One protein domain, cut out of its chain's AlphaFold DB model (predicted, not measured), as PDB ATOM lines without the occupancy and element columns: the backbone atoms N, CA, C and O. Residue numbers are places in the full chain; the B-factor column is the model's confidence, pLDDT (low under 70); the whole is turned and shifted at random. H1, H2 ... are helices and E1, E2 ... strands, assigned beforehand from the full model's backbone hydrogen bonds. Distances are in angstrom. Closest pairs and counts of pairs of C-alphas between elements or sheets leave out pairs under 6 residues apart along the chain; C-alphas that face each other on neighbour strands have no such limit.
ATOM      1  N   MET A  11       6.484  45.046 -54.248       51.78
ATOM      2  CA  MET A  11       6.356  44.057 -53.172       51.78
ATOM      3  C   MET A  11       5.259  43.020 -53.444       51.78
ATOM      4  O   MET A  11       5.397  41.853 -53.078       51.78
ATOM      5  N   ALA A  12       4.159  43.434 -54.080       57.62
ATOM      6  CA  ALA A  12       3.104  42.505 -54.479       57.62
ATOM      7  C   ALA A  12       3.642  41.535 -55.545       57.62
ATOM      8  O   ALA A  12       3.489  40.325 -55.412       57.62
ATOM      9  N   ASP A  13       4.423  42.058 -56.493       69.69
ATOM     10  CA  ASP A  13       4.967  41.279 -57.608       69.69
ATOM     11  C   ASP A  13       5.908  40.142 -57.161       69.69
ATOM     12  O   ASP A  13       5.838  39.037 -57.702       69.69
ATOM     13  N   GLN A  14       6.777  40.368 -56.161       69.69
ATOM     14  CA  GLN A  14       7.677  39.315 -55.655       69.69
ATOM     15  C   GLN A  14       6.927  38.217 -54.893       69.69
ATOM     16  O   GLN A  14       7.269  37.040 -55.028       69.69
ATOM     17  N   LYS A  15       5.903  38.587 -54.110       69.69
ATOM     18  CA  LYS A  15       5.027  37.621 -53.430       69.69
ATOM     19  C   LYS A  15       4.332  36.728 -54.448       69.69
ATOM     20  O   LYS A  15       4.377  35.510 -54.326       69.69
ATOM     21  N   ASP A  16       3.727  37.351 -55.451       75.75
ATOM     22  CA  ASP A  16       2.935  36.661 -56.461       75.75
ATOM     23  C   ASP A  16       3.825  35.782 -57.352       75.75
ATOM     24  O   ASP A  16       3.414  34.713 -57.799       75.75
ATOM     25  N   ALA A  17       5.076  36.190 -57.591       80.06
ATOM     26  CA  ALA A  17       6.066  35.366 -58.275       80.06
ATOM     27  C   ALA A  17       6.447  34.107 -57.482       80.06
ATOM     28  O   ALA A  17       6.437  33.014 -58.052       80.06
ATOM     29  N   LEU A  18       6.726  34.235 -56.180       81.00
ATOM     30  CA  LEU A  18       7.010  33.077 -55.326       81.00
ATOM     31  C   LEU A  18       5.787  32.160 -55.181       81.00
ATOM     32  O   LEU A  18       5.939  30.944 -55.222       81.00
ATOM     33  N   ASP A  19       4.580  32.723 -55.085       79.88
ATOM     34  CA  ASP A  19       3.335  31.949 -55.015       79.88
ATOM     35  C   ASP A  19       3.152  31.065 -56.252       79.88
ATOM     36  O   ASP A  19       2.877  29.867 -56.153       79.88
ATOM     37  N   ARG A  20       3.374  31.651 -57.434       86.44
ATOM     38  CA  ARG A  20       3.353  30.917 -58.703       86.44
ATOM     39  C   ARG A  20       4.441  29.849 -58.757       86.44
ATOM     40  O   ARG A  20       4.153  28.744 -59.210       86.44
ATOM     41  N   LEU A  21       5.653  30.152 -58.287       88.69
ATOM     42  CA  LEU A  21       6.752  29.185 -58.234       88.69
ATOM     43  C   LEU A  21       6.411  27.990 -57.338       88.69
ATOM     44  O   LEU A  21       6.571  26.848 -57.761       88.69
ATOM     45  N   PHE A  22       5.897  28.228 -56.133       87.56
ATOM     46  CA  PHE A  22       5.543  27.154 -55.202       87.56
ATOM     47  C   PHE A  22       4.430  26.270 -55.764       87.56
ATOM     48  O   PHE A  22       4.560  25.046 -55.777       87.56
ATOM     49  N   LYS A  23       3.387  26.884 -56.338       87.88
ATOM     50  CA  LYS A  23       2.310  26.160 -57.028       87.88
ATOM     51  C   LYS A  23       2.815  25.324 -58.201       87.88
ATOM     52  O   LYS A  23       2.311  24.221 -58.415       87.88
ATOM     53  N   ALA A  24       3.794  25.825 -58.952       92.19
ATOM     54  CA  ALA A  24       4.421  25.066 -60.028       92.19
ATOM     55  C   ALA A  24       5.224  23.875 -59.472       92.19
ATOM     56  O   ALA A  24       5.008  22.748 -59.908       92.19
ATOM     57  N   CYS A  25       6.050  24.090 -58.442       93.19
ATOM     58  CA  CYS A  25       6.843  23.036 -57.793       93.19
ATOM     59  C   CYS A  25       5.984  21.901 -57.208       93.19
ATOM     60  O   CYS A  25       6.416  20.754 -57.172       93.19
ATOM     61  N   TRP A  26       4.760  22.186 -56.755       90.94
ATOM     62  CA  TRP A  26       3.845  21.155 -56.250       90.94
ATOM     63  C   TRP A  26       3.315  20.194 -57.316       90.94
ATOM     64  O   TRP A  26       2.793  19.137 -56.963       90.94
ATOM     65  N   ASN A  27       3.381  20.572 -58.592       92.38
ATOM     66  CA  ASN A  27       2.860  19.773 -59.702       92.38
ATOM     67  C   ASN A  27       3.959  19.351 -60.692       92.38
ATOM     68  O   ASN A  27       3.675  18.607 -61.626       92.38
ATOM     69  N   ASP A  28       5.199  19.800 -60.482       96.69
ATOM     70  CA  ASP A  28       6.365  19.477 -61.296       96.69
ATOM     71  C   ASP A  28       7.561  19.166 -60.383       96.69
ATOM     72  O   ASP A  28       8.230  20.056 -59.851       96.69
ATOM     73  N   GLU A  29       7.821  17.872 -60.202       95.62
ATOM     74  CA  GLU A  29       8.914  17.392 -59.356       95.62
ATOM     75  C   GLU A  29      10.290  17.733 -59.953       95.62
ATOM     76  O   GLU A  29      11.230  18.007 -59.213       95.62
ATOM     77  N   VAL A  30      10.419  17.804 -61.284       97.81
ATOM     78  CA  VAL A  30      11.683  18.187 -61.935       97.81
ATOM     79  C   VAL A  30      11.995  19.652 -61.646       97.81
ATOM     80  O   VAL A  30      13.128  19.978 -61.284       97.81
ATOM     81  N   LEU A  31      10.991  20.528 -61.748       97.31
ATOM     82  CA  LEU A  31      11.123  21.931 -61.360       97.31
ATOM     83  C   LEU A  31      11.458  22.067 -59.875       97.31
ATOM     84  O   LEU A  31      12.348  22.845 -59.536       97.31
ATOM     85  N   LYS A  32      10.795  21.305 -58.997       96.19
ATOM     86  CA  LYS A  32      11.075  21.331 -57.557       96.19
ATOM     87  C   LYS A  32      12.532  20.972 -57.257       96.19
ATOM     88  O   LYS A  32      13.212  21.717 -56.553       96.19
ATOM     89  N   GLN A  33      13.037  19.879 -57.828       97.25
ATOM     90  CA  GLN A  33      14.428  19.463 -57.630       97.25
ATOM     91  C   GLN A  33      15.419  20.495 -58.193       97.25
ATOM     92  O   GLN A  33      16.450  20.771 -57.574       97.25
ATOM     93  N   ARG A  34      15.090  21.138 -59.323       97.44
ATOM     94  CA  ARG A  34      15.864  22.275 -59.849       97.44
ATOM     95  C   ARG A  34      15.840  23.471 -58.908       97.44
ATOM     96  O   ARG A  34      16.883  24.054 -58.659       97.44
ATOM     97  N   PHE A  35      14.683  23.804 -58.344       95.31
ATOM     98  CA  PHE A  35      14.566  24.908 -57.398       95.31
ATOM     99  C   PHE A  35      15.397  24.662 -56.136       95.31
ATOM    100  O   PHE A  35      16.010  25.590 -55.619       95.31
ATOM    101  N   ILE A  36      15.463  23.415 -55.665       93.81
ATOM    102  CA  ILE A  36      16.273  23.042 -54.502       93.81
ATOM    103  C   ILE A  36      17.777  23.099 -54.807       93.81
ATOM    104  O   ILE A  36      18.555  23.564 -53.971       93.81
ATOM    105  N   SER A  37      18.191  22.639 -55.989       95.88
ATOM    106  CA  SER A  37      19.609  22.524 -56.364       95.88
ATOM    107  C   SER A  37      20.222  23.808 -56.930       95.88
ATOM    108  O   SER A  37      21.378  24.101 -56.626       95.88
ATOM    109  N   ASP A  38      19.455  24.590 -57.689       94.62
ATOM    110  CA  ASP A  38      19.854  25.881 -58.259       94.62
ATOM    111  C   ASP A  38      18.762  26.954 -58.053       94.62
ATOM    112  O   ASP A  38      18.085  27.386 -58.997       94.62
ATOM    113  N   PRO A  39      18.549  27.394 -56.796       91.56
ATOM    114  CA  PRO A  39      17.531  28.390 -56.492       91.56
ATOM    115  C   PRO A  39      17.696  29.712 -57.258       91.56
ATOM    116  O   PRO A  39      16.681  30.232 -57.724       91.56
ATOM    117  N   PRO A  40      18.910  30.296 -57.393       89.06
ATOM    118  CA  PRO A  40      19.093  31.567 -58.085       89.06
ATOM    119  C   PRO A  40      18.534  31.590 -59.508       89.06
ATOM    120  O   PRO A  40      17.830  32.537 -59.859       89.06
ATOM    121  N   GLU A  41      18.812  30.563 -60.311       92.62
ATOM    122  CA  GLU A  41      18.334  30.511 -61.696       92.62
ATOM    123  C   GLU A  41      16.815  30.339 -61.762       92.62
ATOM    124  O   GLU A  41      16.133  31.111 -62.442       92.62
ATOM    125  N   VAL A  42      16.249  29.437 -60.956       94.69
ATOM    126  CA  VAL A  42      14.792  29.240 -60.926       94.69
ATOM    127  C   VAL A  42      14.057  30.493 -60.433       94.69
ATOM    128  O   VAL A  42      13.016  30.864 -60.971       94.69
ATOM    129  N   LEU A  43      14.596  31.210 -59.446       89.38
ATOM    130  CA  LEU A  43      14.001  32.462 -58.968       89.38
ATOM    131  C   LEU A  43      13.982  33.541 -60.061       89.38
ATOM    132  O   LEU A  43      12.967  34.231 -60.215       89.38
ATOM    133  N   LYS A  44      15.056  33.654 -60.856       89.25
ATOM    134  CA  LYS A  44      15.126  34.584 -61.995       89.25
ATOM    135  C   LYS A  44      14.073  34.263 -63.057       89.25
ATOM    136  O   LYS A  44      13.416  35.190 -63.530       89.25
ATOM    137  N   GLU A  45      13.857  32.985 -63.380       92.56
ATOM    138  CA  GLU A  45      12.836  32.541 -64.349       92.56
ATOM    139  C   GLU A  45      11.421  33.005 -63.969       92.56
ATOM    140  O   GLU A  45      10.617  33.356 -64.833       92.56
ATOM    141  N   PHE A  46      11.120  33.066 -62.669       88.25
ATOM    142  CA  PHE A  46       9.816  33.503 -62.160       88.25
ATOM    143  C   PHE A  46       9.718  35.022 -61.931       88.25
ATOM    144  O   PHE A  46       8.647  35.518 -61.566       88.25
ATOM    145  N   GLY A  47      10.798  35.768 -62.192       84.81
ATOM    146  CA  GLY A  47      10.875  37.219 -62.014       84.81
ATOM    147  C   GLY A  47      11.171  37.656 -60.575       84.81
ATOM    148  O   GLY A  47      10.979  38.827 -60.233       84.81
ATOM    149  N   VAL A  48      11.636  36.743 -59.718       82.12
ATOM    150  CA  VAL A  48      12.029  37.065 -58.345       82.12
ATOM    151  C   VAL A  48      13.438  37.650 -58.358       82.12
ATOM    152  O   VAL A  48      14.411  36.987 -58.705       82.12
ATOM    153  N   ARG A  49      13.556  38.916 -57.954       76.25
ATOM    154  CA  ARG A  49      14.863  39.561 -57.777       76.25
ATOM    155  C   ARG A  49      15.589  38.974 -56.574       76.25
ATOM    156  O   ARG A  49      15.032  38.952 -55.476       76.25
ATOM    157  N   ILE A  50      16.835  38.579 -56.798       72.06
ATOM    158  CA  ILE A  50      17.731  38.047 -55.778       72.06
ATOM    159  C   ILE A  50      18.937  38.977 -55.583       72.06
ATOM    160  O   ILE A  50      19.389  39.593 -56.547       72.06
ATOM    161  N   PRO A  51      19.451  39.092 -54.353       70.31
ATOM    162  CA  PRO A  51      20.759  39.683 -54.086       70.31
ATOM    163  C   PRO A  51      21.868  38.810 -54.683       70.31
ATOM    164  O   PRO A  51      21.841  37.590 -54.529       70.31
ATOM    165  N   GLU A  52      22.841  39.423 -55.355       71.00
ATOM    166  CA  GLU A  52      23.969  38.703 -55.973       71.00
ATOM    167  C   GLU A  52      25.040  38.291 -54.950       71.00
ATOM    168  O   GLU A  52      25.816  37.373 -55.197       71.00
ATOM    169  N   ASP A  53      25.065  38.937 -53.783       76.75
ATOM    170  CA  ASP A  53      26.061  38.761 -52.723       76.75
ATOM    171  C   ASP A  53      25.740  37.615 -51.748       76.75
ATOM    172  O   ASP A  53      26.454  37.431 -50.764       76.75
ATOM    173  N   ARG A  54      24.661  36.848 -51.973       72.62
ATOM    174  CA  ARG A  54      24.128  35.909 -50.968       72.62
ATOM    175  C   ARG A  54      23.823  34.536 -51.522       72.62
ATOM    176  O   ARG A  54      23.210  34.371 -52.575       72.62
ATOM    177  N   LYS A  55      24.159  33.522 -50.728       86.06
ATOM    178  CA  LYS A  55      23.790  32.136 -50.982       86.06
ATOM    179  C   LYS A  55      22.331  31.910 -50.597       86.06
ATOM    180  O   LYS A  55      21.951  32.067 -49.438       86.06
ATOM    181  N   ILE A  56      21.529  31.465 -51.556       86.88
ATOM    182  CA  ILE A  56      20.157  31.019 -51.309       86.88
ATOM    183  C   ILE A  56      20.167  29.504 -51.112       86.88
ATOM    184  O   ILE A  56      20.861  28.774 -51.814       86.88
ATOM    185  N   THR A  57      19.432  29.023 -50.119       89.88
ATOM    186  CA  THR A  57      19.200  27.599 -49.865       89.88
ATOM    187  C   THR A  57      17.702  27.375 -49.757       89.88
ATOM    188  O   THR A  57      17.010  28.139 -49.091       89.88
ATOM    189  N   VAL A  58      17.185  26.349 -50.421       90.00
ATOM    190  CA  VAL A  58      15.765  26.001 -50.330       90.00
ATOM    191  C   VAL A  58      15.621  24.790 -49.422       90.00
ATOM    192  O   VAL A  58      16.350  23.811 -49.567       90.00
ATOM    193  N   VAL A  59      14.689  24.872 -48.478       86.88
ATOM    194  CA  VAL A  59      14.282  23.755 -47.619       86.88
ATOM    195  C   VAL A  59      12.813  23.449 -47.871       86.88
ATOM    196  O   VAL A  59      12.022  24.364 -48.078       86.88
ATOM    197  N   GLU A  60      12.432  22.177 -47.878       87.50
ATOM    198  CA  GLU A  60      11.051  21.758 -48.140       87.50
ATOM    199  C   GLU A  60      10.349  21.356 -46.842       87.50
ATOM    200  O   GLU A  60      10.903  20.624 -46.018       87.50
ATOM    201  N   ASN A  61       9.111  21.822 -46.675       83.19
ATOM    202  CA  ASN A  61       8.187  21.266 -45.696       83.19
ATOM    203  C   ASN A  61       7.471  20.053 -46.297       83.19
ATOM    204  O   ASN A  61       6.944  20.114 -47.407       83.19
ATOM    205  N   THR A  62       7.422  18.972 -45.533       84.25
ATOM    206  CA  THR A  62       6.818  17.682 -45.896       84.25
ATOM    207  C   THR A  62       5.747  17.312 -44.865       84.25
ATOM    208  O   THR A  62       5.439  18.113 -43.981       84.25
ATOM    209  N   ASP A  63       5.146  16.126 -44.980       79.81
ATOM    210  CA  ASP A  63       4.183  15.629 -43.985       79.81
ATOM    211  C   ASP A  63       4.823  15.435 -42.602       79.81
ATOM    212  O   ASP A  63       4.189  15.682 -41.579       79.81
ATOM    213  N   ASP A  64       6.090  15.023 -42.568       82.25
ATOM    214  CA  ASP A  64       6.815  14.662 -41.354       82.25
ATOM    215  C   ASP A  64       7.870  15.695 -40.940       82.25
ATOM    216  O   ASP A  64       8.436  15.558 -39.860       82.25
ATOM    217  N   ARG A  65       8.113  16.749 -41.735       84.38
ATOM    218  CA  ARG A  65       9.083  17.804 -41.402       84.38
ATOM    219  C   ARG A  65       8.597  19.210 -41.713       84.38
ATOM    220  O   ARG A  65       8.223  19.523 -42.843       84.38
ATOM    221  N   HIS A  66       8.760  20.097 -40.737       82.75
ATOM    222  CA  HIS A  66       8.443  21.510 -40.844       82.75
ATOM    223  C   HIS A  66       9.638  22.388 -40.454       82.75
ATOM    224  O   HIS A  66      10.190  22.267 -39.362       82.75
ATOM    225  N   HIS A  67      10.019  23.309 -41.338       82.69
ATOM    226  CA  HIS A  67      11.108  24.253 -41.125       82.69
ATOM    227  C   HIS A  67      10.596  25.606 -40.625       82.69
ATOM    228  O   HIS A  67       9.722  26.225 -41.237       82.69
ATOM    229  N   ILE A  68      11.219  26.094 -39.557       82.50
ATOM    230  CA  ILE A  68      11.057  27.439 -39.014       82.50
ATOM    231  C   ILE A  68      12.345  28.213 -39.302       82.50
ATOM    232  O   ILE A  68      13.414  27.861 -38.809       82.50
ATOM    233  N   THR A  69      12.248  29.277 -40.097       80.19
ATOM    234  CA  THR A  69      13.414  30.085 -40.475       80.19
ATOM    235  C   THR A  69      13.510  31.328 -39.600       80.19
ATOM    236  O   THR A  69      12.669  32.226 -39.688       80.19
ATOM    237  N   LEU A  70      14.562  31.403 -38.786       79.81
ATOM    238  CA  LEU A  70      14.869  32.556 -37.956       79.81
ATOM    239  C   LEU A  70      15.467  33.698 -38.791       79.81
ATOM    240  O   LEU A  70      16.440  33.496 -39.530       79.81
ATOM    241  N   PRO A  71      14.914  34.917 -38.674       72.00
ATOM    242  CA  PRO A  71      15.514  36.105 -39.259       72.00
ATOM    243  C   PRO A  71      16.753  36.530 -38.494       72.00
ATOM    244  O   PRO A  71      16.783  36.512 -37.267       72.00
ATOM    245  N   ARG A  72      17.729  37.056 -39.230       72.88
ATOM    246  CA  ARG A  72      18.813  37.827 -38.629       72.88
ATOM    247  C   ARG A  72      18.327  39.224 -38.232       72.88
ATOM    248  O   ARG A  72      17.454  39.803 -38.885       72.88
ATOM    249  N   LEU A  73      18.939  39.820 -37.213       64.31
ATOM    250  CA  LEU A  73      18.870  41.264 -36.982       64.31
ATOM    251  C   LEU A  73      19.530  42.059 -38.133       64.31
ATOM    252  O   LEU A  73      20.502  41.581 -38.719       64.31
ATOM    253  N   PRO A  74      19.037  43.273 -38.459       60.66
ATOM    254  CA  PRO A  74      17.850  43.944 -37.913       60.66
ATOM    255  C   PRO A  74      16.529  43.505 -38.574       60.66
ATOM    256  O   PRO A  74      15.463  43.957 -38.158       60.66
ATOM    257  N   SER A  75      16.564  42.620 -39.578       62.81
ATOM    258  CA  SER A  75      15.366  42.139 -40.288       62.81
ATOM    259  C   SER A  75      14.333  41.524 -39.339       62.81
ATOM    260  O   SER A  75      13.137  41.780 -39.484       62.81
ATOM    261  N   ALA A  76      14.792  40.821 -38.303       59.53
ATOM    262  CA  ALA A  76      13.950  40.306 -37.226       59.53
ATOM    263  C   ALA A  76      13.193  41.416 -36.474       59.53
ATOM    264  O   ALA A  76      11.996  41.304 -36.218       59.53
ATOM    265  N   MET A  77      13.867  42.531 -36.180       59.31
ATOM    266  CA  MET A  77      13.281  43.661 -35.458       59.31
ATOM    267  C   MET A  77      12.205  44.366 -36.296       59.31
ATOM    268  O   MET A  77      11.136  44.693 -35.782       59.31
ATOM    269  N   LEU A  78      12.433  44.532 -37.605       61.88
ATOM    270  CA  LEU A  78      11.432  45.099 -38.516       61.88
ATOM    271  C   LEU A  78      10.186  44.205 -38.641       61.88
ATOM    272  O   LEU A  78       9.075  44.716 -38.788       61.88
ATOM    273  N   MET A  79      10.354  42.882 -38.575       59.50
ATOM    274  CA  MET A  79       9.235  41.937 -38.566       59.50
ATOM    275  C   MET A  79       8.387  42.070 -37.294       59.50
ATOM    276  O   MET A  79       7.161  42.105 -37.393       59.50
ATOM    277  N   MET A  80       9.020  42.202 -36.125       58.56
ATOM    278  CA  MET A  80       8.328  42.290 -34.829       58.56
ATOM    279  C   MET A  80       7.412  43.507 -34.737       58.56
ATOM    280  O   MET A  80       6.232  43.357 -34.431       58.56
ATOM    281  N   PHE A  81       7.907  44.693 -35.114       57.53
ATOM    282  CA  PHE A  81       7.093  45.917 -35.128       57.53
ATOM    283  C   PHE A  81       5.860  45.814 -36.041       57.53
ATOM    284  O   PHE A  81       4.849  46.485 -35.823       57.53
ATOM    285  N   ARG A  82       5.928  44.979 -37.084       58.06
ATOM    286  CA  ARG A  82       4.832  44.805 -38.046       58.06
ATOM    287  C   ARG A  82       3.864  43.691 -37.655       58.06
ATOM    288  O   ARG A  82       2.717  43.759 -38.069       58.06
ATOM    289  N   ALA A  83       4.284  42.689 -36.885       56.69
ATOM    290  CA  ALA A  83       3.409  41.588 -36.481       56.69
ATOM    291  C   ALA A  83       2.319  42.056 -35.502       56.69
ATOM    292  O   ALA A  83       1.140  41.805 -35.746       56.69
ATOM    293  N   GLU A  84       2.694  42.820 -34.469       54.25
ATOM    294  CA  GLU A  84       1.758  43.344 -33.456       54.25
ATOM    295  C   GLU A  84       0.678  44.258 -34.054       54.25
ATOM    296  O   GLU A  84      -0.456  44.285 -33.583       54.25
ATOM    297  N   THR A  85       1.012  44.981 -35.125       58.69
ATOM    298  CA  THR A  85       0.082  45.883 -35.820       58.69
ATOM    299  C   THR A  85      -0.757  45.186 -36.889       58.69
ATOM    300  O   THR A  85      -1.834  45.672 -37.227       58.69
ATOM    301  N   MET A  86      -0.284  44.064 -37.440       56.69
ATOM    302  CA  MET A  86      -0.914  43.391 -38.582       56.69
ATOM    303  C   MET A  86      -1.812  42.218 -38.176       56.69
ATOM    304  O   MET A  86      -2.734  41.894 -38.922       56.69
ATOM    305  N   PHE A  87      -1.574  41.618 -37.006       62.22
ATOM    306  CA  PHE A  87      -2.343  40.479 -36.491       62.22
ATOM    307  C   PHE A  87      -2.727  40.679 -35.010       62.22
ATOM    308  O   PHE A  87      -2.325  39.900 -34.145       62.22
ATOM    309  N   PRO A  88      -3.493  41.736 -34.678       61.00
ATOM    310  CA  PRO A  88      -3.770  42.110 -33.289       61.00
ATOM    311  C   PRO A  88      -4.621  41.089 -32.517       61.00
ATOM    312  O   PRO A  88      -4.633  41.123 -31.289       61.00
ATOM    313  N   GLU A  89      -5.304  40.167 -33.194       71.50
ATOM    314  CA  GLU A  89      -6.196  39.167 -32.582       71.50
ATOM    315  C   GLU A  89      -5.625  37.738 -32.613       71.50
ATOM    316  O   GLU A  89      -6.234  36.826 -32.066       71.50
ATOM    317  N   ASP A  90      -4.444  37.530 -33.206       70.69
ATOM    318  CA  ASP A  90      -3.845  36.201 -33.365       70.69
ATOM    319  C   ASP A  90      -2.792  35.938 -32.276       70.69
ATOM    320  O   ASP A  90      -1.625  36.331 -32.377       70.69
ATOM    321  N   ASP A  91      -3.217  35.286 -31.195       73.12
ATOM    322  CA  ASP A  91      -2.353  34.995 -30.047       73.12
ATOM    323  C   ASP A  91      -1.219  34.010 -30.374       73.12
ATOM    324  O   ASP A  91      -0.145  34.076 -29.763       73.12
ATOM    325  N   HIS A  92      -1.411  33.144 -31.374       69.56
ATOM    326  CA  HIS A  92      -0.362  32.251 -31.858       69.56
ATOM    327  C   HIS A  92       0.753  33.060 -32.541       69.56
ATOM    328  O   HIS A  92       1.928  32.922 -32.187       69.56
ATOM    329  N   GLN A  93       0.393  33.980 -33.444       68.75
ATOM    330  CA  GLN A  93       1.353  34.866 -34.118       68.75
ATOM    331  C   GLN A  93       2.075  35.802 -33.145       68.75
ATOM    332  O   GLN A  93       3.284  36.004 -33.273       68.75
ATOM    333  N   LYS A  94       1.379  36.334 -32.133       74.50
ATOM    334  CA  LYS A  94       2.023  37.133 -31.074       74.50
ATOM    335  C   LYS A  94       3.051  36.318 -30.292       74.50
ATOM    336  O   LYS A  94       4.131  36.825 -29.990       74.50
ATOM    337  N   SER A  95       2.734  35.062 -29.981       80.44
ATOM    338  CA  SER A  95       3.635  34.173 -29.240       80.44
ATOM    339  C   SER A  95       4.896  33.850 -30.047       80.44
ATOM    340  O   SER A  95       6.001  33.943 -29.511       80.44
ATOM    341  N   LEU A  96       4.756  33.582 -31.352       76.12
ATOM    342  CA  LEU A  96       5.890  33.425 -32.271       76.12
ATOM    343  C   LEU A  96       6.728  34.706 -32.391       76.12
ATOM    344  O   LEU A  96       7.954  34.654 -32.290       76.12
ATOM    345  N   ALA A  97       6.085  35.866 -32.559       75.12
ATOM    346  CA  ALA A  97       6.780  37.149 -32.650       75.12
ATOM    347  C   ALA A  97       7.587  37.449 -31.375       75.12
ATOM    348  O   ALA A  97       8.730  37.910 -31.456       75.12
ATOM    349  N   ARG A  98       7.024  37.132 -30.203       81.19
ATOM    350  CA  ARG A  98       7.715  37.246 -28.916       81.19
ATOM    351  C   ARG A  98       8.905  36.293 -28.823       81.19
ATOM    352  O   ARG A  98       9.989  36.752 -28.478       81.19
ATOM    353  N   LEU A  99       8.731  35.015 -29.175       85.06
ATOM    354  CA  LEU A  99       9.823  34.035 -29.192       85.06
ATOM    355  C   LEU A  99      10.988  34.519 -30.059       85.06
ATOM    356  O   LEU A  99      12.136  34.505 -29.619       85.06
ATOM    357  N   TYR A 100      10.702  35.016 -31.263       80.62
ATOM    358  CA  TYR A 100      11.743  35.555 -32.136       80.62
ATOM    359  C   TYR A 100      12.417  36.784 -31.515       80.62
ATOM    360  O   TYR A 100      13.626  36.958 -31.665       80.62
ATOM    361  N   SER A 101      11.657  37.638 -30.815       80.31
ATOM    362  CA  SER A 101      12.187  38.836 -30.145       80.31
ATOM    363  C   SER A 101      13.164  38.484 -29.047       80.31
ATOM    364  O   SER A 101      14.214  39.117 -28.933       80.31
ATOM    365  N   ASP A 102      12.833  37.463 -28.272       87.44
ATOM    366  CA  ASP A 102      13.676  36.995 -27.188       87.44
ATOM    367  C   ASP A 102      14.913  36.275 -27.748       87.44
ATOM    368  O   ASP A 102      16.022  36.590 -27.326       87.44
ATOM    369  N   CYS A 103      14.769  35.442 -28.789       87.00
ATOM    370  CA  CYS A 103      15.910  34.824 -29.488       87.00
ATOM    371  C   CYS A 103      16.889  35.862 -30.069       87.00
ATOM    372  O   CYS A 103      18.084  35.609 -30.145       87.00
ATOM    373  N   CYS A 104      16.410  37.043 -30.473       81.38
ATOM    374  CA  CYS A 104      17.286  38.118 -30.952       81.38
ATOM    375  C   CYS A 104      18.102  38.789 -29.838       81.38
ATOM    376  O   CYS A 104      19.093  39.455 -30.127       81.38
ATOM    377  N   LYS A 105      17.643  38.702 -28.587       85.94
ATOM    378  CA  LYS A 105      18.278  39.336 -27.420       85.94
ATOM    379  C   LYS A 105      19.100  38.338 -26.608       85.94
ATOM    380  O   LYS A 105      19.973  38.756 -25.853       85.94
ATOM    381  N   ASP A 106      18.806  37.051 -26.756       91.25
ATOM    382  CA  ASP A 106      19.402  35.952 -26.013       91.25
ATOM    383  C   ASP A 106      19.863  34.850 -26.978       91.25
ATOM    384  O   ASP A 106      19.085  34.020 -27.456       91.25
ATOM    385  N   GLU A 107      21.167  34.844 -27.253       90.19
ATOM    386  CA  GLU A 107      21.813  33.843 -28.105       90.19
ATOM    387  C   GLU A 107      21.726  32.425 -27.519       90.19
ATOM    388  O   GLU A 107      21.657  31.459 -28.277       90.19
ATOM    389  N   ALA A 108      21.675  32.270 -26.189       95.31
ATOM    390  CA  ALA A 108      21.530  30.958 -25.562       95.31
ATOM    391  C   ALA A 108      20.109  30.411 -25.756       95.31
ATOM    392  O   ALA A 108      19.940  29.226 -26.051       95.31
ATOM    393  N   LEU A 109      19.090  31.273 -25.660       94.75
ATOM    394  CA  LEU A 109      17.720  30.915 -26.028       94.75
ATOM    395  C   LEU A 109      17.620  30.563 -27.515       94.75
ATOM    396  O   LEU A 109      16.991  29.561 -27.848       94.75
ATOM    397  N   LYS A 110      18.250  31.345 -28.401       91.69
ATOM    398  CA  LYS A 110      18.270  31.060 -29.842       91.69
ATOM    399  C   LYS A 110      18.894  29.699 -30.134       91.69
ATOM    400  O   LYS A 110      18.294  28.899 -30.848       91.69
ATOM    401  N   GLN A 111      20.052  29.413 -29.540       94.62
ATOM    402  CA  GLN A 111      20.726  28.127 -29.700       94.62
ATOM    403  C   GLN A 111      19.863  26.980 -29.166       94.62
ATOM    404  O   GLN A 111      19.652  25.988 -29.856       94.62
ATOM    405  N   ARG A 112      19.253  27.151 -27.988       96.62
ATOM    406  CA  ARG A 112      18.299  26.177 -27.443       96.62
ATOM    407  C   ARG A 112      17.085  25.985 -28.356       96.62
ATOM    408  O   ARG A 112      16.598  24.867 -28.467       96.62
ATOM    409  N   PHE A 113      16.589  27.040 -29.001       93.56
ATOM    410  CA  PHE A 113      15.474  26.934 -29.941       93.56
ATOM    411  C   PHE A 113      15.865  26.166 -31.209       93.56
ATOM    412  O   PHE A 113      15.051  25.412 -31.733       93.56
ATOM    413  N   ILE A 114      17.109  26.318 -31.664       91.38
ATOM    414  CA  ILE A 114      17.673  25.527 -32.763       91.38
ATOM    415  C   ILE A 114      17.767  24.041 -32.384       91.38
ATOM    416  O   ILE A 114      17.372  23.189 -33.179       91.38
ATOM    417  N   ASP A 115      18.230  23.742 -31.170       95.75
ATOM    418  CA  ASP A 115      18.531  22.371 -30.740       95.75
ATOM    419  C   ASP A 115      17.306  21.595 -30.205       95.75
ATOM    420  O   ASP A 115      17.185  20.393 -30.439       95.75
ATOM    421  N   ASP A 116      16.386  22.262 -29.499       95.12
ATOM    422  CA  ASP A 116      15.165  21.678 -28.921       95.12
ATOM    423  C   ASP A 116      13.941  22.592 -29.151       95.12
ATOM    424  O   ASP A 116      13.402  23.220 -28.223       95.12
ATOM    425  N   PRO A 117      13.471  22.685 -30.410       90.81
ATOM    426  CA  PRO A 117      12.397  23.598 -30.770       90.81
ATOM    427  C   PRO A 117      11.074  23.272 -30.089       90.81
ATOM    428  O   PRO A 117      10.319  24.174 -29.730       90.81
ATOM    429  N   VAL A 118      10.794  21.986 -29.872       89.25
ATOM    430  CA  VAL A 118       9.536  21.529 -29.276       89.25
ATOM    431  C   VAL A 118       9.433  21.962 -27.816       89.25
ATOM    432  O   VAL A 118       8.363  22.408 -27.394       89.25
ATOM    433  N   SER A 119      10.516  21.850 -27.036       93.88
ATOM    434  CA  SER A 119      10.529  22.363 -25.662       93.88
ATOM    435  C   SER A 119      10.322  23.875 -25.637       93.88
ATOM    436  O   SER A 119       9.445  24.357 -24.921       93.88
ATOM    437  N   VAL A 120      11.074  24.620 -26.451       94.19
ATOM    438  CA  VAL A 120      10.998  26.086 -26.456       94.19
ATOM    439  C   VAL A 120       9.618  26.573 -26.905       94.19
ATOM    440  O   VAL A 120       9.033  27.432 -26.255       94.19
ATOM    441  N   MET A 121       9.025  25.998 -27.954       88.69
ATOM    442  CA  MET A 121       7.678  26.379 -28.398       88.69
ATOM    443  C   MET A 121       6.617  26.151 -27.311       88.69
ATOM    444  O   MET A 121       5.715  26.979 -27.159       88.69
ATOM    445  N   LYS A 122       6.744  25.085 -26.507       89.69
ATOM    446  CA  LYS A 122       5.850  24.828 -25.365       89.69
ATOM    447  C   LYS A 122       5.975  25.890 -24.275       89.69
ATOM    448  O   LYS A 122       4.941  26.330 -23.770       89.69
ATOM    449  N   ASP A 123       7.188  26.346 -23.960       93.75
ATOM    450  CA  ASP A 123       7.409  27.432 -22.988       93.75
ATOM    451  C   ASP A 123       6.680  28.719 -23.411       93.75
ATOM    452  O   ASP A 123       6.131  29.443 -22.577       93.75
ATOM    453  N   TYR A 124       6.605  28.958 -24.722       87.75
ATOM    454  CA  TYR A 124       5.910  30.094 -25.329       87.75
ATOM    455  C   TYR A 124       4.428  29.828 -25.637       87.75
ATOM    456  O   TYR A 124       3.762  30.701 -26.190       87.75
ATOM    457  N   ARG A 125       3.881  28.663 -25.252       86.44
ATOM    458  CA  ARG A 125       2.486  28.241 -25.505       86.44
ATOM    459  C   ARG A 125       2.103  28.220 -26.990       86.44
ATOM    460  O   ARG A 125       0.940  28.402 -27.342       86.44
ATOM    461  N   ILE A 126       3.080  27.979 -27.856       83.44
ATOM    462  CA  ILE A 126       2.882  27.862 -29.297       83.44
ATOM    463  C   ILE A 126       2.442  26.425 -29.591       83.44
ATOM    464  O   ILE A 126       3.102  25.465 -29.189       83.44
ATOM    465  N   SER A 127       1.311  26.270 -30.278       74.50
ATOM    466  CA  SER A 127       0.815  24.962 -30.710       74.50
ATOM    467  C   SER A 127       1.759  24.341 -31.736       74.50
ATOM    468  O   SER A 127       2.201  25.009 -32.669       74.50
ATOM    469  N   ILE A 128       2.043  23.051 -31.573       71.38
ATOM    470  CA  ILE A 128       2.954  22.300 -32.437       71.38
ATOM    471  C   ILE A 128       2.122  21.301 -33.246       71.38
ATOM    472  O   ILE A 128       1.318  20.583 -32.641       71.38
ATOM    473  N   PRO A 129       2.303  21.220 -34.574       67.56
ATOM    474  CA  PRO A 129       1.690  20.175 -35.385       67.56
ATOM    475  C   PRO A 129       2.031  18.778 -34.848       67.56
ATOM    476  O   PRO A 129       3.190  18.467 -34.568       67.56
ATOM    477  N   VAL A 130       1.018  17.926 -34.679       65.94
ATOM    478  CA  VAL A 130       1.206  16.567 -34.153       65.94
ATOM    479  C   VAL A 130       1.883  15.697 -35.212       65.94
ATOM    480  O   VAL A 130       1.502  15.729 -36.376       65.94
ATOM    481  N   GLY A 131       2.870  14.894 -34.802       72.44
ATOM    482  CA  GLY A 131       3.519  13.917 -35.683       72.44
ATOM    483  C   GLY A 131       4.537  14.498 -36.669       72.44
ATOM    484  O   GLY A 131       4.963  13.778 -37.564       72.44
ATOM    485  N   CYS A 132       4.944  15.760 -36.499       75.69
ATOM    486  CA  CYS A 132       5.892  16.441 -37.379       75.69
ATOM    487  C   CYS A 132       7.197  16.803 -36.643       75.69
ATOM    488  O   CYS A 132       7.177  17.305 -35.517       75.69
ATOM    489  N   GLU A 133       8.339  16.563 -37.286       84.56
ATOM    490  CA  GLU A 133       9.661  17.046 -36.885       84.56
ATOM    491  C   GLU A 133       9.750  18.558 -37.136       84.56
ATOM    492  O   GLU A 133       9.620  19.017 -38.272       84.56
ATOM    493  N   ILE A 134      10.027  19.343 -36.094       85.75
ATOM    494  CA  ILE A 134      10.313  20.773 -36.246       85.75
ATOM    495  C   ILE A 134      11.820  20.970 -36.405       85.75
ATOM    496  O   ILE A 134      12.594  20.542 -35.553       85.75
ATOM    497  N   ARG A 135      12.230  21.662 -37.471       88.31
ATOM    498  CA  ARG A 135      13.612  22.104 -37.685       88.31
ATOM    499  C   ARG A 135      13.693  23.613 -37.691       88.31
ATOM    500  O   ARG A 135      13.088  24.264 -38.537       88.31
ATOM    501  N   VAL A 136      14.488  24.170 -36.792       88.50
ATOM    502  CA  VAL A 136      14.755  25.605 -36.775       88.50
ATOM    503  C   VAL A 136      16.078  25.863 -37.488       88.50
ATOM    504  O   VAL A 136      17.092  25.241 -37.184       88.50
ATOM    505  N   ILE A 137      16.059  26.763 -38.470       86.69
ATOM    506  CA  ILE A 137      17.234  27.168 -39.249       86.69
ATOM    507  C   ILE A 137      17.402  28.681 -39.175       86.69
ATOM    508  O   ILE A 137      16.420  29.416 -39.173       86.69
ATOM    509  N   GLU A 138      18.638  29.164 -39.135       85.38
ATOM    510  CA  GLU A 138      18.934  30.595 -39.045       85.38
ATOM    511  C   GLU A 138      19.438  31.151 -40.380       85.38
ATOM    512  O   GLU A 138      20.266  30.545 -41.068       85.38
ATOM    513  N   ASN A 139      18.952  32.339 -40.743       82.00
ATOM    514  CA  ASN A 139      19.563  33.132 -41.802       82.00
ATOM    515  C   ASN A 139      20.792  33.878 -41.282       82.00
ATOM    516  O   ASN A 139      20.764  34.515 -40.234       82.00
ATOM    517  N   THR A 140      21.853  33.861 -42.075       83.31
ATOM    518  CA  THR A 140      23.129  34.524 -41.774       83.31
ATOM    519  C   THR A 140      23.376  35.662 -42.765       83.31
ATOM    520  O   THR A 140      22.553  35.909 -43.645       83.31
ATOM    521  N   GLU A 141      24.499  36.372 -42.639       80.12
ATOM    522  CA  GLU A 141      24.902  37.375 -43.641       80.12
ATOM    523  C   GLU A 141      25.067  36.756 -45.030       80.12
ATOM    524  O   GLU A 141      24.623  37.327 -46.022       80.12
ATOM    525  N   GLU A 142      25.635  35.554 -45.084       81.94
ATOM    526  CA  GLU A 142      25.991  34.893 -46.336       81.94
ATOM    527  C   GLU A 142      24.904  33.948 -46.852       81.94
ATOM    528  O   GLU A 142      24.869  33.661 -48.047       81.94
ATOM    529  N   ARG A 143      24.032  33.422 -45.976       83.75
ATOM    530  CA  ARG A 143      23.050  32.385 -46.330       83.75
ATOM    531  C   ARG A 143      21.630  32.746 -45.927       83.75
ATOM    532  O   ARG A 143      21.340  32.938 -44.748       83.75
ATOM    533  N   PHE A 144      20.743  32.703 -46.915       82.62
ATOM    534  CA  PHE A 144      19.306  32.886 -46.766       82.62
ATOM    535  C   PHE A 144      18.563  31.614 -47.147       82.62
ATOM    536  O   PHE A 144      18.857  30.991 -48.168       82.62
ATOM    537  N   HIS A 145      17.569  31.263 -46.342       83.25
ATOM    538  CA  HIS A 145      16.730  30.100 -46.556       83.25
ATOM    539  C   HIS A 145      15.358  30.510 -47.087       83.25
ATOM    540  O   HIS A 145      14.711  31.415 -46.553       83.25
ATOM    541  N   ILE A 146      14.911  29.823 -48.135       83.81
ATOM    542  CA  ILE A 146      13.533  29.863 -48.618       83.81
ATOM    543  C   ILE A 146      12.889  28.531 -48.259       83.81
ATOM    544  O   ILE A 146      13.353  27.477 -48.684       83.81
ATOM    545  N   THR A 147      11.805  28.581 -47.494       83.81
ATOM    546  CA  THR A 147      11.019  27.387 -47.189       83.81
ATOM    547  C   THR A 147       9.981  27.187 -48.287       83.81
ATOM    548  O   THR A 147       9.076  28.010 -48.420       83.81
ATOM    549  N   LEU A 148      10.114  26.116 -49.072       85.94
ATOM    550  CA  LEU A 148       9.064  25.629 -49.961       85.94
ATOM    551  C   LEU A 148       7.980  24.982 -49.083       85.94
ATOM    552  O   LEU A 148       8.246  23.954 -48.453       85.94
ATOM    553  N   PRO A 149       6.776  25.569 -48.993       82.62
ATOM    554  CA  PRO A 149       5.696  24.974 -48.224       82.62
ATOM    555  C   PRO A 149       5.259  23.642 -48.834       82.62
ATOM    556  O   PRO A 149       5.295  23.453 -50.053       82.62
ATOM    557  N   ARG A 150       4.764  22.748 -47.978       79.56
ATOM    558  CA  ARG A 150       4.034  21.553 -48.398       79.56
ATOM    559  C   ARG A 150       2.834  21.974 -49.247       79.56
ATOM    560  O   ARG A 150       2.196  22.987 -48.950       79.56
ATOM    561  N   LYS A 151       2.488  21.180 -50.265       80.81
ATOM    562  CA  LYS A 151       1.208  21.338 -50.964       80.81
ATOM    563  C   LYS A 151       0.077  21.270 -49.926       80.81
ATOM    564  O   LYS A 151       0.030  20.298 -49.166       80.81
ATOM    565  N   PRO A 152      -0.816  22.266 -49.857       69.81
ATOM    566  CA  PRO A 152      -2.001  22.148 -49.030       69.81
ATOM    567  C   PRO A 152      -2.766  20.889 -49.432       69.81
ATOM    568  O   PRO A 152      -2.993  20.669 -50.622       69.81
ATOM    569  N   SER A 153      -3.122  20.041 -48.469       62.06
ATOM    570  CA  SER A 153      -4.157  19.039 -48.726       62.06
ATOM    571  C   SER A 153      -5.505  19.753 -48.787       62.06
ATOM    572  O   SER A 153      -5.675  20.782 -48.135       62.06
ATOM    573  N   ASP A 154      -6.462  19.201 -49.533       56.41
ATOM    574  CA  ASP A 154      -7.822  19.759 -49.643       56.41
ATOM    575  C   ASP A 154      -8.537  19.867 -48.276       56.41
ATOM    576  O   ASP A 154      -9.534  20.569 -48.145       56.41
ATOM    577  N   GLU A 155      -8.001  19.202 -47.247       46.81
ATOM    578  CA  GLU A 155      -8.490  19.204 -45.864       46.81
ATOM    579  C   GLU A 155      -7.755  20.178 -44.923       46.81
ATOM    580  O   GLU A 155      -8.083  20.227 -43.740       46.81
ATOM    581  N   LEU A 156      -6.754  20.938 -45.394       44.62
ATOM    582  CA  LEU A 156      -6.102  21.925 -44.529       44.62
ATOM    583  C   LEU A 156      -7.022  23.124 -44.320       44.62
ATOM    584  O   LEU A 156      -7.439  23.785 -45.271       44.62
ATOM    585  N   SER A 157      -7.294  23.417 -43.052       46.56
ATOM    586  CA  SER A 157      -7.973  24.646 -42.664       46.56
ATOM    587  C   SER A 157      -7.120  25.868 -43.039       46.56
ATOM    588  O   SER A 157      -5.894  25.775 -43.165       46.56
ATOM    589  N   ASP A 158      -7.738  27.045 -43.173       43.81
ATOM    590  CA  ASP A 158      -7.009  28.313 -43.358       43.81
ATOM    591  C   ASP A 158      -5.930  28.530 -42.274       43.81
ATOM    592  O   ASP A 158      -4.911  29.182 -42.524       43.81
ATOM    593  N   ASP A 159      -6.120  27.945 -41.090       42.66
ATOM    594  CA  ASP A 159      -5.175  27.986 -39.977       42.66
ATOM    595  C   ASP A 159      -3.961  27.080 -40.214       42.66
ATOM    596  O   ASP A 159      -2.828  27.502 -39.987       42.66
ATOM    597  N   ASP A 160      -4.141  25.892 -40.791       45.09
ATOM    598  CA  ASP A 160      -3.019  25.041 -41.199       45.09
ATOM    599  C   ASP A 160      -2.228  25.656 -42.354       45.09
ATOM    600  O   ASP A 160      -1.012  25.504 -42.408       45.09
ATOM    601  N   LEU A 161      -2.875  26.415 -43.246       46.12
ATOM    602  CA  LEU A 161      -2.192  27.167 -44.306       46.12
ATOM    603  C   LEU A 161      -1.315  28.297 -43.739       46.12
ATOM    604  O   LEU A 161      -0.191  28.515 -44.208       46.12
ATOM    605  N   ARG A 162      -1.821  29.002 -42.715       48.84
ATOM    606  CA  ARG A 162      -1.077  30.029 -41.959       48.84
ATOM    607  C   ARG A 162       0.101  29.422 -41.193       48.84
ATOM    608  O   ARG A 162       1.153  30.058 -41.120       48.84
ATOM    609  N   ASN A 163      -0.058  28.195 -40.693       46.66
ATOM    610  CA  ASN A 163       0.943  27.459 -39.917       46.66
ATOM    611  C   ASN A 163       1.981  26.729 -40.794       46.66
ATOM    612  O   ASN A 163       3.152  26.680 -40.435       46.66
ATOM    613  N   ALA A 164       1.589  26.193 -41.959       39.34
ATOM    614  CA  ALA A 164       2.424  25.384 -42.862       39.34
ATOM    615  C   ALA A 164       3.523  26.191 -43.578       39.34
ATOM    616  O   ALA A 164       4.514  25.626 -44.056       39.34
ATOM    617  N   CYS A 165       3.383  27.514 -43.602       40.62
ATOM    618  CA  CYS A 165       4.360  28.439 -44.155       40.62
ATOM    619  C   CYS A 165       5.125  29.130 -43.021       40.62
ATOM    620  O   CYS A 165       4.822  30.292 -42.772       40.62
ATOM    621  N   GLY A 166       6.070  28.440 -42.356       42.25
ATOM    622  CA  GLY A 166       6.960  28.946 -41.291       42.25
ATOM    623  C   GLY A 166       6.854  30.454 -41.041       42.25
ATOM    624  O   GLY A 166       7.598  31.249 -41.630       42.25
ATOM    625  N   GLY A 167       5.834  30.815 -40.251       40.25
ATOM    626  CA  GLY A 167       5.207  32.133 -40.210       40.25
ATOM    627  C   GLY A 167       6.207  33.283 -40.262       40.25
ATOM    628  O   GLY A 167       7.220  33.276 -39.570       40.25
ATOM    629  N   LEU A 168       5.876  34.287 -41.085       41.31
ATOM    630  CA  LEU A 168       6.546  35.585 -41.300       41.31
ATOM    631  C   LEU A 168       7.588  35.665 -42.433       41.31
ATOM    632  O   LEU A 168       7.679  36.732 -43.058       41.31
ATOM    633  N   TYR A 169       8.313  34.599 -42.806       42.25
ATOM    634  CA  TYR A 169       9.394  34.746 -43.807       42.25
ATOM    635  C   TYR A 169       8.916  34.818 -45.259       42.25
ATOM    636  O   TYR A 169       9.375  35.686 -46.010       42.25
ATOM    637  N   TYR A 170       7.922  34.003 -45.632       37.62
ATOM    638  CA  TYR A 170       7.288  34.092 -46.954       37.62
ATOM    639  C   TYR A 170       6.697  35.486 -47.194       37.62
ATOM    640  O   TYR A 170       6.800  36.055 -48.279       37.62
ATOM    641  N   THR A 171       6.155  36.107 -46.141       37.03
ATOM    642  CA  THR A 171       5.662  37.479 -46.246       37.03
ATOM    643  C   THR A 171       6.765  38.526 -46.291       37.03
ATOM    644  O   THR A 171       6.481  39.631 -46.729       37.03
ATOM    645  N   THR A 172       8.001  38.232 -45.884       33.56
ATOM    646  CA  THR A 172       9.050  39.259 -45.755       33.56
ATOM    647  C   THR A 172       9.977  39.330 -46.960       33.56
ATOM    648  O   THR A 172      10.326  40.443 -47.347       33.56
ATOM    649  N   ILE A 173      10.267  38.214 -47.644       35.22
ATOM    650  CA  ILE A 173      10.909  38.274 -48.976       35.22
ATOM    651  C   ILE A 173       9.995  39.038 -49.949       35.22
ATOM    652  O   ILE A 173      10.443  39.936 -50.654       35.22
ATOM    653  N   ALA A 174       8.687  38.785 -49.872       30.28
ATOM    654  CA  ALA A 174       7.653  39.557 -50.554       30.28
ATOM    655  C   ALA A 174       7.590  41.047 -50.139       30.28
ATOM    656  O   ALA A 174       7.436  41.922 -50.983       30.28
ATOM    657  N   LYS A 175       7.689  41.371 -48.840       31.06
ATOM    658  CA  LYS A 175       7.467  42.741 -48.322       31.06
ATOM    659  C   LYS A 175       8.711  43.632 -48.262       31.06
ATOM    660  O   LYS A 175       8.549  44.820 -47.998       31.06
ATOM    661  N   THR A 176       9.925  43.109 -48.427       32.53
ATOM    662  CA  THR A 176      11.152  43.916 -48.249       32.53
ATOM    663  C   THR A 176      11.841  44.316 -49.537       32.53
ATOM    664  O   THR A 176      12.784  45.101 -49.460       32.53
ATOM    665  N   GLY A 177      11.347  43.866 -50.699       27.95
ATOM    666  CA  GLY A 177      11.692  44.449 -51.994       27.95
ATOM    667  C   GLY A 177      13.177  44.770 -52.118       27.95
ATOM    668  O   GLY A 177      13.518  45.940 -52.249       27.95
TER     669      GLY A 177
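Overview. This is residues 11 to 177 of the 181 residues of a protein of Phycisphaerae bacterium (UniProt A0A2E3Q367). Two small sheets, each of two parallel strands, stand side by side in the middle, E1 with E4 and E2 with E3, between two groups of helices. H2 and H3 pack on E1 at one end, with H1 meeting H2 at a corner and coming near E4; H6 and H7 pack on E3 at the other end, joined to the helical hairpin H4 and H5, while H9 fills part of the space between H1 and H4. The printed part has 167 residues with nine named helices and four named strands, in the order H1 H2 H3 E1 E2 H4 H5 H6 H7 E3 E4 H8 H9, a mixed class. It is compact, with a radius of gyration of the C-alphas of 15.6 A, and spans 41 by 38 by 30 A.

Along the chain. H1, residues 11 to 25, begins at C-alpha 11 (6.356, 44.057, -53.172) and is 21.5 A long. H2 is residues 29 to 37 and H3 residues 39 to 45. E1, residues 55 to 60, is 16.7 A long, and E2, residues 65 to 70, 16.2 A. H4, residues 75 to 86, and H5, residues 91 to 103, measure 16.4 A and 18.3 A. H6 is residues 107 to 115 and H7 residues 117 to 123. E3, residues 133 to 138, is 16.6 A long, and E4, residues 143 to 148, 16.0 A. H8 is residues 158 to 164; H9, residues 169 to 176, ends at C-alpha 176 (11.152, 43.916, -48.249).

Arrangement. E1 and E4 are parallel at 27 degrees, with N 57 and O 144 2.8 A apart, within hydrogen-bond range. The closest C-alphas of H2 and E1 are those of Ile 36 and Val 58, 5.1 A. H1 and H2 touch only at the corner, Cys 25 to Lys 32, 4.6 A between C-alphas. With residues 11 to 15 alone, H1 touches H9, Lys 15 to Ala 174, 4.3 A between C-alphas. E2 and E3 are parallel at 24 degrees, with N 68 and O 135 2.8 A apart, within hydrogen-bond range; E2, H4 to H7 and E3 form a strand-helix-strand unit, two parallel neighbour strands with helices between. The closest C-alphas of H6 and E3 are those of Ile 114 and Val 136, 5.0 A. H4 and H5 form a hairpin at a shallow tilt of 23 degrees; their closest C-alphas, of Met 80 and Ala 97, are 5.8 A apart. H8 touches no helix. Every O i to N i+4 pair is within hydrogen-bond range in H1, H2, H3, H5, H6, H7 and H8; in H4 5 of 8 are, in H9 3 of 4.

Size, cuts and confidence. The C-alphas farthest apart, of Glu 45 and Asp 123, are 42.0 A apart. The printed part has no cut and no long link. Its mean pLDDT is 75.3, and 51 residues are under 70, among them residues 73 to 88 and 152 to 177.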